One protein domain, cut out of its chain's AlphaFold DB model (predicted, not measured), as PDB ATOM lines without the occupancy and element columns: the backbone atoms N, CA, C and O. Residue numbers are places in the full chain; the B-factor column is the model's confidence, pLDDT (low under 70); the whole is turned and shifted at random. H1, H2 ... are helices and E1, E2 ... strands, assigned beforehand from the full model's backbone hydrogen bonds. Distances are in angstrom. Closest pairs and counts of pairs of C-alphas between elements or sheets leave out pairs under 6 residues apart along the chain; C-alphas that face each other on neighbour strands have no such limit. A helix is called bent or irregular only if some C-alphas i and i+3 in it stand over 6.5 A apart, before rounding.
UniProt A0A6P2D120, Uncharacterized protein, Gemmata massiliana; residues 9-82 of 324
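AT A GLANCE: This is residues 9 to 82 of the 324 residues of an uncharacterized protein of Gemmata massiliana (UniProt A0A6P2D120). Three crossed helices, H1, H2 and H4, pack together as one lobe; a two-stranded antiparallel ribbon, E1 and E2, leads to H3, at the other end. The 74 printed residues run E1 H1 H2 E2 H3 H4, mostly helix. The whole is compact, radius of gyration of the C-alphas 12.0 A, yet elongated, 36 by 22 by 19 A.

IN THESE COORDINATES: Find C-alpha 9 at (87.346, -9.450, 109.749), where E1, residues 9 to 11, begins. H1 is 15 to 26, 16.4 A; H2 32 to 41, 14.4 A; E2 44 to 47; H3 49 to 59, 15.3 A. H4, 66 to 81, 18.7 A, ends at C-alpha 81, (71.564, 8.303, 103.646); it is irregular, C-alphas 67 and 70 being 8.7 A apart, with a kink of 61 degrees near 75.

HOW THE PARTS SIT: H1 touches H4, closest C-alphas Ala 20 and Thr 81, 5.3 A, at a steep tilt of 59 degrees. H2 touches H1, closest C-alphas Val 35 and Leu 19, 6.6 A. H4 touches H2 with residues 66 to 70 alone, closest C-alphas Trp 70 and Glu 32, 5.7 A. Between E1 and E2, N 10 and O 45 are within hydrogen-bond range, 2.9 A. H3 touches no helix; its closest C-alpha to E1 is Ala 52, 6.9 A from that of Val 10. Every O i to N i+4 pair is within range in H1, H2 and H3; H4 has 5 of 12, and 7 of 13 O i to N i+3.

THE WHOLE: The C-alphas farthest apart, Gly 27 and Ser 50, are 36.4 A apart. The printed part has no cut, no link is long, and no printed residue is under 70 in pLDDT.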
ATOM      1  N   PRO A   9      87.506 -10.786 109.195       91.44
ATOM      2  CA  PRO A   9      87.346  -9.450 109.749       91.44
ATOM      3  C   PRO A   9      85.903  -8.983 109.553       91.44
ATOM      4  O   PRO A   9      85.369  -9.049 108.450       91.44
ATOM      5  N   VAL A  10      85.274  -8.473 110.609       91.94
ATOM      6  CA  VAL A  10      83.947  -7.856 110.509       91.94
ATOM      7  C   VAL A  10      83.935  -6.509 111.210       91.94
ATOM      8  O   VAL A  10      84.392  -6.386 112.348       91.94
ATOM      9  N   PHE A  11      83.410  -5.490 110.534       94.00
ATOM     10  CA  PHE A  11      83.368  -4.126 111.050       94.00
ATOM     11  C   PHE A  11      82.283  -3.950 112.111       94.00
ATOM     12  O   PHE A  11      81.134  -4.369 111.935       94.00
ATOM     13  N   VAL A  12      82.664  -3.329 113.230       92.50
ATOM     14  CA  VAL A  12      81.768  -3.019 114.350       92.50
ATOM     15  C   VAL A  12      82.032  -1.572 114.794       92.50
ATOM     16  O   VAL A  12      83.045  -1.316 115.447       92.50
ATOM     17  N   PRO A  13      81.142  -0.608 114.476       94.12
ATOM     18  CA  PRO A  13      79.862  -0.761 113.768       94.12
ATOM     19  C   PRO A  13      80.021  -1.097 112.265       94.12
ATOM     20  O   PRO A  13      81.123  -0.958 111.735       94.12
ATOM     21  N   PRO A  14      78.934  -1.507 111.574       95.38
ATOM     22  CA  PRO A  14      78.960  -1.851 110.148       95.38
ATOM     23  C   PRO A  14      79.531  -0.726 109.275       95.38
ATOM     24  O   PRO A  14      79.212   0.450 109.508       95.38
ATOM     25  N   LEU A  15      80.295  -1.070 108.233       96.56
ATOM     26  CA  LEU A  15      80.882  -0.078 107.320       96.56
ATOM     27  C   LEU A  15      79.810   0.800 106.688       96.56
ATOM     28  O   LEU A  15      79.951   2.023 106.679       96.56
ATOM     29  N   ALA A  16      78.697   0.208 106.247       96.25
ATOM     30  CA  ALA A  16      77.596   0.957 105.652       96.25
ATOM     31  C   ALA A  16      77.049   2.039 106.604       96.25
ATOM     32  O   ALA A  16      76.674   3.126 106.173       96.25
ATOM     33  N   THR A  17      77.037   1.770 107.916       96.50
ATOM     34  CA  THR A  17      76.569   2.736 108.924       96.50
ATOM     35  C   THR A  17      77.575   3.866 109.123       96.50
ATOM     36  O   THR A  17      77.180   5.028 109.229       96.50
ATOM     37  N   LEU A  18      78.872   3.545 109.146       97.88
ATOM     38  CA  LEU A  18      79.942   4.541 109.242       97.88
ATOM     39  C   LEU A  18      79.956   5.466 108.022       97.88
ATOM     40  O   LEU A  18      80.018   6.685 108.181       97.88
ATOM     41  N   LEU A  19      79.831   4.894 106.824       98.38
ATOM     42  CA  LEU A  19      79.752   5.628 105.563       98.38
ATOM     43  C   LEU A  19      78.500   6.506 105.505       98.38
ATOM     44  O   LEU A  19      78.603   7.698 105.221       98.38
ATOM     45  N   ALA A  20      77.334   5.967 105.878       97.81
ATOM     46  CA  ALA A  20      76.092   6.735 105.926       97.81
ATOM     47  C   ALA A  20      76.192   7.933 106.879       97.81
ATOM     48  O   ALA A  20      75.743   9.034 106.555       97.81
ATOM     49  N   HIS A  21      76.777   7.727 108.060       97.81
ATOM     50  CA  HIS A  21      76.991   8.788 109.037       97.81
ATOM     51  C   HIS A  21      77.976   9.845 108.521       97.81
ATOM     52  O   HIS A  21      77.696  11.038 108.629       97.81
ATOM     53  N   ALA A  22      79.090   9.427 107.916       98.06
ATOM     54  CA  ALA A  22      80.067  10.337 107.324       98.06
ATOM     55  C   ALA A  22      79.458  11.188 106.195       98.06
ATOM     56  O   ALA A  22      79.656  12.404 106.179       98.06
ATOM     57  N   GLU A  23      78.667  10.590 105.300       98.12
ATOM     58  CA  GLU A  23      77.977  11.314 104.223       98.12
ATOM     59  C   GLU A  23      76.946  12.306 104.777       98.12
ATOM     60  O   GLU A  23      76.905  13.465 104.359       98.12
ATOM     61  N   LYS A  24      76.160  11.895 105.781       97.00
ATOM     62  CA  LYS A  24      75.192  12.768 106.466       97.00
ATOM     63  C   LYS A  24      75.861  13.959 107.153       97.00
ATOM     64  O   LYS A  24      75.332  15.065 107.078       97.00
ATOM     65  N   LEU A  25      77.015  13.758 107.792       96.88
ATOM     66  CA  LEU A  25      77.792  14.846 108.394       96.88
ATOM     67  C   LEU A  25      78.370  15.798 107.343       96.88
ATOM     68  O   LEU A  25      78.395  17.007 107.561       96.88
ATOM     69  N   LYS A  26      78.839  15.259 106.213       96.88
ATOM     70  CA  LYS A  26      79.382  16.054 105.106       96.88
ATOM     71  C   LYS A  26      78.292  16.857 104.386       96.88
ATOM     72  O   LYS A  26      78.564  17.950 103.897       96.88
ATOM     73  N   GLY A  27      77.079  16.311 104.290       94.88
ATOM     74  CA  GLY A  27      75.940  16.915 103.590       94.88
ATOM     75  C   GLY A  27      75.998  16.807 102.061       94.88
ATOM     76  O   GLY A  27      75.101  17.294 101.382       94.88
ATOM     77  N   THR A  28      77.035  16.174 101.510       94.25
ATOM     78  CA  THR A  28      77.182  15.863 100.078       94.25
ATOM     79  C   THR A  28      77.740  14.447  99.917       94.25
ATOM     80  O   THR A  28      78.369  13.960 100.862       94.25
ATOM     81  N   PRO A  29      77.546  13.784  98.758       95.19
ATOM     82  CA  PRO A  29      78.086  12.446  98.521       95.19
ATOM     83  C   PRO A  29      79.587  12.347  98.822       95.19
ATOM     84  O   PRO A  29      80.361  13.275  98.537       95.19
ATOM     85  N   LEU A  30      80.005  11.232  99.427       97.44
ATOM     86  CA  LEU A  30      81.421  10.955  99.678       97.44
ATOM     87  C   LEU A  30      82.168  10.712  98.359       97.44
ATOM     88  O   LEU A  30      81.614  10.156  97.413       97.44
ATOM     89  N   THR A  31      83.433  11.122  98.297       97.06
ATOM     90  CA  THR A  31      84.342  10.710  97.217       97.06
ATOM     91  C   THR A  31      84.912   9.320  97.501       97.06
ATOM     92  O   THR A  31      84.914   8.877  98.648       97.06
ATOM     93  N   GLU A  32      85.455   8.654  96.480       96.62
ATOM     94  CA  GLU A  32      86.128   7.355  96.630       96.62
ATOM     95  C   GLU A  32      87.191   7.384  97.739       96.62
ATOM     96  O   GLU A  32      87.107   6.619  98.695       96.62
ATOM     97  N   ALA A  33      88.089   8.374  97.711       97.75
ATOM     98  CA  ALA A  33      89.118   8.545  98.738       97.75
ATOM     99  C   ALA A  33      88.546   8.768 100.153       97.75
ATOM    100  O   ALA A  33      89.177   8.419 101.151       97.75
ATOM    101  N   GLU A  34      87.365   9.379 100.282       98.19
ATOM    102  CA  GLU A  34      86.712   9.545 101.582       98.19
ATOM    103  C   GLU A  34      86.069   8.248 102.071       98.19
ATOM    104  O   GLU A  34      86.160   7.962 103.265       98.19
ATOM    105  N   VAL A  35      85.455   7.472 101.173       97.88
ATOM    106  CA  VAL A  35      84.910   6.140 101.476       97.88
ATOM    107  C   VAL A  35      86.027   5.207 101.937       97.88
ATOM    108  O   VAL A  35      85.927   4.614 103.012       97.88
ATOM    109  N   GLU A  36      87.133   5.159 101.199       97.38
ATOM    110  CA  GLU A  36      88.319   4.376 101.560       97.38
ATOM    111  C   GLU A  36      88.917   4.833 102.889       97.38
ATOM    112  O   GLU A  36      89.209   4.012 103.755       97.38
ATOM    113  N   ARG A  37      89.011   6.147 103.126       98.00
ATOM    114  CA  ARG A  37      89.477   6.670 104.415       98.00
ATOM    115  C   ARG A  37      88.576   6.225 105.566       98.00
ATOM    116  O   ARG A  37      89.097   5.910 106.632       98.00
ATOM    117  N   VAL A  38      87.252   6.221 105.392       98.12
ATOM    118  CA  VAL A  38      86.326   5.731 106.427       98.12
ATOM    119  C   VAL A  38      86.558   4.244 106.688       98.12
ATOM    120  O   VAL A  38      86.668   3.865 107.853       98.12
ATOM    121  N   ARG A  39      86.696   3.428 105.636       97.44
ATOM    122  CA  ARG A  39      87.030   1.999 105.749       97.44
ATOM    123  C   ARG A  39      88.326   1.783 106.529       97.44
ATOM    124  O   ARG A  39      88.331   1.021 107.490       97.44
ATOM    125  N   ASP A  40      89.398   2.478 106.159       96.94
ATOM    126  CA  ASP A  40      90.739   2.266 106.721       96.94
ATOM    127  C   ASP A  40      90.844   2.655 108.207       96.94
ATOM    128  O   ASP A  40      91.724   2.172 108.918       96.94
ATOM    129  N   HIS A  41      89.946   3.520 108.692       96.44
ATOM    130  CA  HIS A  41      89.881   3.934 110.100       96.44
ATOM    131  C   HIS A  41      88.800   3.194 110.900       96.44
ATOM    132  O   HIS A  41      88.662   3.425 112.106       96.44
ATOM    133  N   ALA A  42      88.005   2.341 110.253       96.50
ATOM    134  CA  ALA A  42      86.939   1.608 110.911       96.50
ATOM    135  C   ALA A  42      87.495   0.425 111.719       96.50
ATOM    136  O   ALA A  42      88.462  -0.234 111.341       96.50
ATOM    137  N   ILE A  43      86.870   0.154 112.866       94.81
ATOM    138  CA  ILE A  43      87.290  -0.922 113.765       94.81
ATOM    139  C   ILE A  43      86.721  -2.244 113.253       94.81
ATOM    140  O   ILE A  43      85.510  -2.374 113.062       94.81
ATOM    141  N   CYS A  44      87.591  -3.238 113.084       93.56
ATOM    142  CA  CYS A  44      87.203  -4.607 112.779       93.56
ATOM    143  C   CYS A  44      87.464  -5.536 113.970       93.56
ATOM    144  O   CYS A  44      88.392  -5.345 114.762       93.56
ATOM    145  N   VAL A  45      86.622  -6.556 114.099       93.81
ATOM    146  CA  VAL A  45      86.806  -7.655 115.046       93.81
ATOM    147  C   VAL A  45      86.942  -8.947 114.254       93.81
ATOM    148  O   VAL A  45      86.241  -9.158 113.266       93.81
ATOM    149  N   MET A  46      87.846  -9.821 114.685       94.81
ATOM    150  CA  MET A  46      88.016 -11.130 114.062       94.81
ATOM    151  C   MET A  46      87.011 -12.106 114.669       94.81
ATOM    152  O   MET A  46      87.012 -12.317 115.884       94.81
ATOM    153  N   MET A  47      86.167 -12.718 113.842       93.50
ATOM    154  CA  MET A  47      85.185 -13.707 114.294       93.50
ATOM    155  C   MET A  47      85.080 -14.892 113.337       93.50
ATOM    156  O   MET A  47      85.631 -14.876 112.239       93.50
ATOM    157  N   ARG A  48      84.409 -15.960 113.780       92.69
ATOM    158  CA  ARG A  48      84.141 -17.122 112.924       92.69
ATOM    159  C   ARG A  48      83.145 -16.744 111.817       92.69
ATOM    160  O   ARG A  48      82.242 -15.962 112.111       92.69
ATOM    161  N   PRO A  49      83.241 -17.339 110.614       90.12
ATOM    162  CA  PRO A  49      82.314 -17.078 109.514       90.12
ATOM    163  C   PRO A  49      80.850 -17.257 109.919       90.12
ATOM    164  O   PRO A  49      80.055 -16.352 109.725       90.12
ATOM    165  N   SER A  50      80.526 -18.336 110.637       90.75
ATOM    166  CA  SER A  50      79.171 -18.573 111.159       90.75
ATOM    167  C   SER A  50      78.646 -17.441 112.049       90.75
ATOM    168  O   SER A  50      77.488 -17.059 111.945       90.75
ATOM    169  N   ALA A  51      79.502 -16.849 112.888       90.62
ATOM    170  CA  ALA A  51      79.121 -15.704 113.712       90.62
ATOM    171  C   ALA A  51      78.967 -14.412 112.886       90.62
ATOM    172  O   ALA A  51      78.129 -13.571 113.213       90.62
ATOM    173  N   ALA A  52      79.760 -14.251 111.821       88.25
ATOM    174  CA  ALA A  52      79.608 -13.147 110.877       88.25
ATOM    175  C   ALA A  52      78.278 -13.258 110.115       88.25
ATOM    176  O   ALA A  52      77.552 -12.265 110.019       88.25
ATOM    177  N   ASP A  53      77.927 -14.466 109.669       87.69
ATOM    178  CA  ASP A  53      76.664 -14.785 109.001       87.69
ATOM    179  C   ASP A  53      75.467 -14.516 109.920       87.69
ATOM    180  O   ASP A  53      74.539 -13.809 109.524       87.69
ATOM    181  N   ASP A  54      75.520 -14.973 111.177       89.25
ATOM    182  CA  ASP A  54      74.499 -14.686 112.193       89.25
ATOM    183  C   ASP A  54      74.329 -13.171 112.398       89.25
ATOM    184  O   ASP A  54      73.209 -12.650 112.478       89.25
ATOM    185  N   MET A  55      75.440 -12.429 112.442       88.25
ATOM    186  CA  MET A  55      75.400 -10.979 112.602       88.25
ATOM    187  C   MET A  55      74.805 -10.294 111.366       88.25
ATOM    188  O   MET A  55      74.049  -9.332 111.508       88.25
ATOM    189  N   THR A  56      75.109 -10.757 110.156       86.31
ATOM    190  CA  THR A  56      74.499 -10.269 108.906       86.31
ATOM    191  C   THR A  56      72.999 -10.572 108.862       86.31
ATOM    192  O   THR A  56      72.198  -9.671 108.607       86.31
ATOM    193  N   ALA A  57      72.594 -11.793 109.217       86.00
ATOM    194  CA  ALA A  57      71.192 -12.200 109.286       86.00
ATOM    195  C   ALA A  57      70.400 -11.358 110.300       86.00
ATOM    196  O   ALA A  57      69.310 -10.881 109.985       86.00
ATOM    197  N   SER A  58      70.969 -11.098 111.483       88.69
ATOM    198  CA  SER A  58      70.329 -10.265 112.513       88.69
ATOM    199  C   SER A  58      70.135  -8.803 112.083       88.69
ATOM    200  O   SER A  58      69.159  -8.168 112.482       88.69
ATOM    201  N   ARG A  59      71.043  -8.276 111.247       86.75
ATOM    202  CA  ARG A  59      70.975  -6.916 110.683       86.75
ATOM    203  C   ARG A  59      69.982  -6.812 109.522       86.75
ATOM    204  O   ARG A  59      69.440  -5.735 109.285       86.75
ATOM    205  N   GLY A  60      69.743  -7.907 108.799       86.31
ATOM    206  CA  GLY A  60      68.803  -7.969 107.675       86.31
ATOM    207  C   GLY A  60      69.328  -7.374 106.361       86.31
ATOM    208  O   GLY A  60      68.547  -7.175 105.427       86.31
ATOM    209  N   TYR A  61      70.624  -7.066 106.269       87.00
ATOM    210  CA  TYR A  61      71.288  -6.632 105.036       87.00
ATOM    211  C   TYR A  61      72.762  -7.064 105.029       87.00
ATOM    212  O   TYR A  61      73.389  -7.140 106.087       87.00
ATOM    213  N   CYS A  62      73.312  -7.324 103.837       89.69
ATOM    214  CA  CYS A  62      74.746  -7.549 103.644       89.69
ATOM    215  C   CYS A  62      75.489  -6.210 103.741       89.69
ATOM    216  O   CYS A  62      75.132  -5.277 103.014       89.69
ATOM    217  N   ASP A  63      76.472  -6.110 104.641       93.81
ATOM    218  CA  ASP A  63      77.297  -4.907 104.830       93.81
ATOM    219  C   ASP A  63      78.164  -4.611 103.590       93.81
ATOM    220  O   ASP A  63      78.136  -5.367 102.623       93.81
ATOM    221  N   VAL A  64      78.883  -3.490 103.593       95.12
ATOM    222  CA  VAL A  64      79.775  -3.115 102.485       95.12
ATOM    223  C   VAL A  64      81.018  -4.005 102.471       95.12
ATOM    224  O   VAL A  64      81.710  -4.094 103.486       95.12
ATOM    225  N   GLU A  65      81.328  -4.597 101.319       93.50
ATOM    226  CA  GLU A  65      82.558  -5.370 101.106       93.50
ATOM    227  C   GLU A  65      83.796  -4.445 101.158       93.50
ATOM    228  O   GLU A  65      83.934  -3.569 100.297       93.50
ATOM    229  N   PRO A  66      84.705  -4.584 102.143       93.12
ATOM    230  CA  PRO A  66      85.864  -3.697 102.297       93.12
ATOM    231  C   PRO A  66      86.812  -3.670 101.091       93.12
ATOM    232  O   PRO A  66      87.347  -2.599 100.772       93.12
ATOM    233  N   GLU A  67      87.004  -4.797 100.404       90.75
ATOM    234  CA  GLU A  67      87.885  -4.870  99.228       90.75
ATOM    235  C   GLU A  67      87.262  -4.202  97.990       90.75
ATOM    236  O   GLU A  67      87.963  -3.823  97.056       90.75
ATOM    237  N   ASN A  68      85.944  -3.982  98.006       93.31
ATOM    238  CA  ASN A  68      85.185  -3.309  96.954       93.31
ATOM    239  C   ASN A  68      84.426  -2.079  97.480       93.31
ATOM    240  O   ASN A  68      83.358  -1.722  96.977       93.31
ATOM    241  N   CYS A  69      84.963  -1.439  98.523       95.06
ATOM    242  CA  CYS A  69      84.196  -0.546  99.391       95.06
ATOM    243  C   CYS A  69      83.490   0.591  98.643       95.06
ATOM    244  O   CYS A  69      82.327   0.882  98.911       95.06
ATOM    245  N   TRP A  70      84.164   1.205  97.667       95.88
ATOM    246  CA  TRP A  70      83.599   2.301  96.882       95.88
ATOM    247  C   TRP A  70      82.400   1.886  96.019       95.88
ATOM    248  O   TRP A  70      81.347   2.532  96.061       95.88
ATOM    249  N   ALA A  71      82.542   0.803  95.255       95.44
ATOM    250  CA  ALA A  71      81.479   0.326  94.380       95.44
ATOM    251  C   ALA A  71      80.318  -0.257  95.194       95.44
ATOM    252  O   ALA A  71      79.159   0.083  94.951       95.44
ATOM    253  N   ASP A  72      80.614  -1.082  96.202       96.00
ATOM    254  CA  ASP A  72      79.578  -1.749  96.991       96.00
ATOM    255  C   ASP A  72      78.841  -0.784  97.938       96.00
ATOM    256  O   ASP A  72      77.657  -0.974  98.220       96.00
ATOM    257  N   TRP A  73      79.463   0.334  98.343       96.75
ATOM    258  CA  TRP A  73      78.769   1.405  99.073       96.75
ATOM    259  C   TRP A  73      77.526   1.908  98.327       96.75
ATOM    260  O   TRP A  73      76.480   2.134  98.940       96.75
ATOM    261  N   HIS A  74      77.588   2.020  96.996       96.19
ATOM    262  CA  HIS A  74      76.483   2.547  96.190       96.19
ATOM    263  C   HIS A  74      75.233   1.664  96.203       96.19
ATOM    264  O   HIS A  74      74.132   2.183  96.014       96.19
ATOM    265  N   ARG A  75      75.363   0.369  96.519       95.38
ATOM    266  CA  ARG A  75      74.221  -0.536  96.733       95.38
ATOM    267  C   ARG A  75      73.323  -0.072  97.882       95.38
ATOM    268  O   ARG A  75      72.107  -0.237  97.811       95.38
ATOM    269  N   LEU A  76      73.918   0.503  98.930       95.88
ATOM    270  CA  LEU A  76      73.239   0.879 100.175       95.88
ATOM    271  C   LEU A  76      73.145   2.393 100.393       95.88
ATOM    272  O   LEU A  76      72.350   2.831 101.225       95.88
ATOM    273  N   ARG A  77      73.936   3.192  99.666       96.44
ATOM    274  CA  ARG A  77      74.099   4.633  99.893       96.44
ATOM    275  C   ARG A  77      72.761   5.347 100.036       96.44
ATOM    276  O   ARG A  77      72.478   5.879 101.101       96.44
ATOM    277  N   VAL A  78      71.924   5.320  98.998       95.75
ATOM    278  CA  VAL A  78      70.665   6.085  98.990       95.75
ATOM    279  C   VAL A  78      69.679   5.563 100.043       95.75
ATOM    280  O   VAL A  78      69.033   6.367 100.711       95.75
ATOM    281  N   GLU A  79      69.604   4.241 100.256       95.00
ATOM    282  CA  GLU A  79      68.760   3.635 101.305       95.00
ATOM    283  C   GLU A  79      69.150   4.148 102.701       95.00
ATOM    284  O   GLU A  79      68.285   4.492 103.507       95.00
ATOM    285  N   LEU A  80      70.451   4.233 102.991       95.31
ATOM    286  CA  LEU A  80      70.947   4.564 104.326       95.31
ATOM    287  C   LEU A  80      71.135   6.063 104.565       95.31
ATOM    288  O   LEU A  80      71.074   6.513 105.717       95.31
ATOM    289  N   THR A  81      71.377   6.852 103.521       95.56
ATOM    290  CA  THR A  81      71.564   8.303 103.646       95.56
ATOM    291  C   THR A  81      70.263   9.066 103.450       95.56
ATOM    292  O   THR A  81      70.079  10.090 104.105       95.56
ATOM    293  N   GLY A  82      69.353   8.559 102.613       92.62
ATOM    294  CA  GLY A  82      68.201   9.306 102.108       92.62
ATOM    295  C   GLY A  82      68.577  10.373 101.072       92.62
ATOM    296  O   GLY A  82      67.713  11.146 100.668       92.62
TER     297      GLY A  82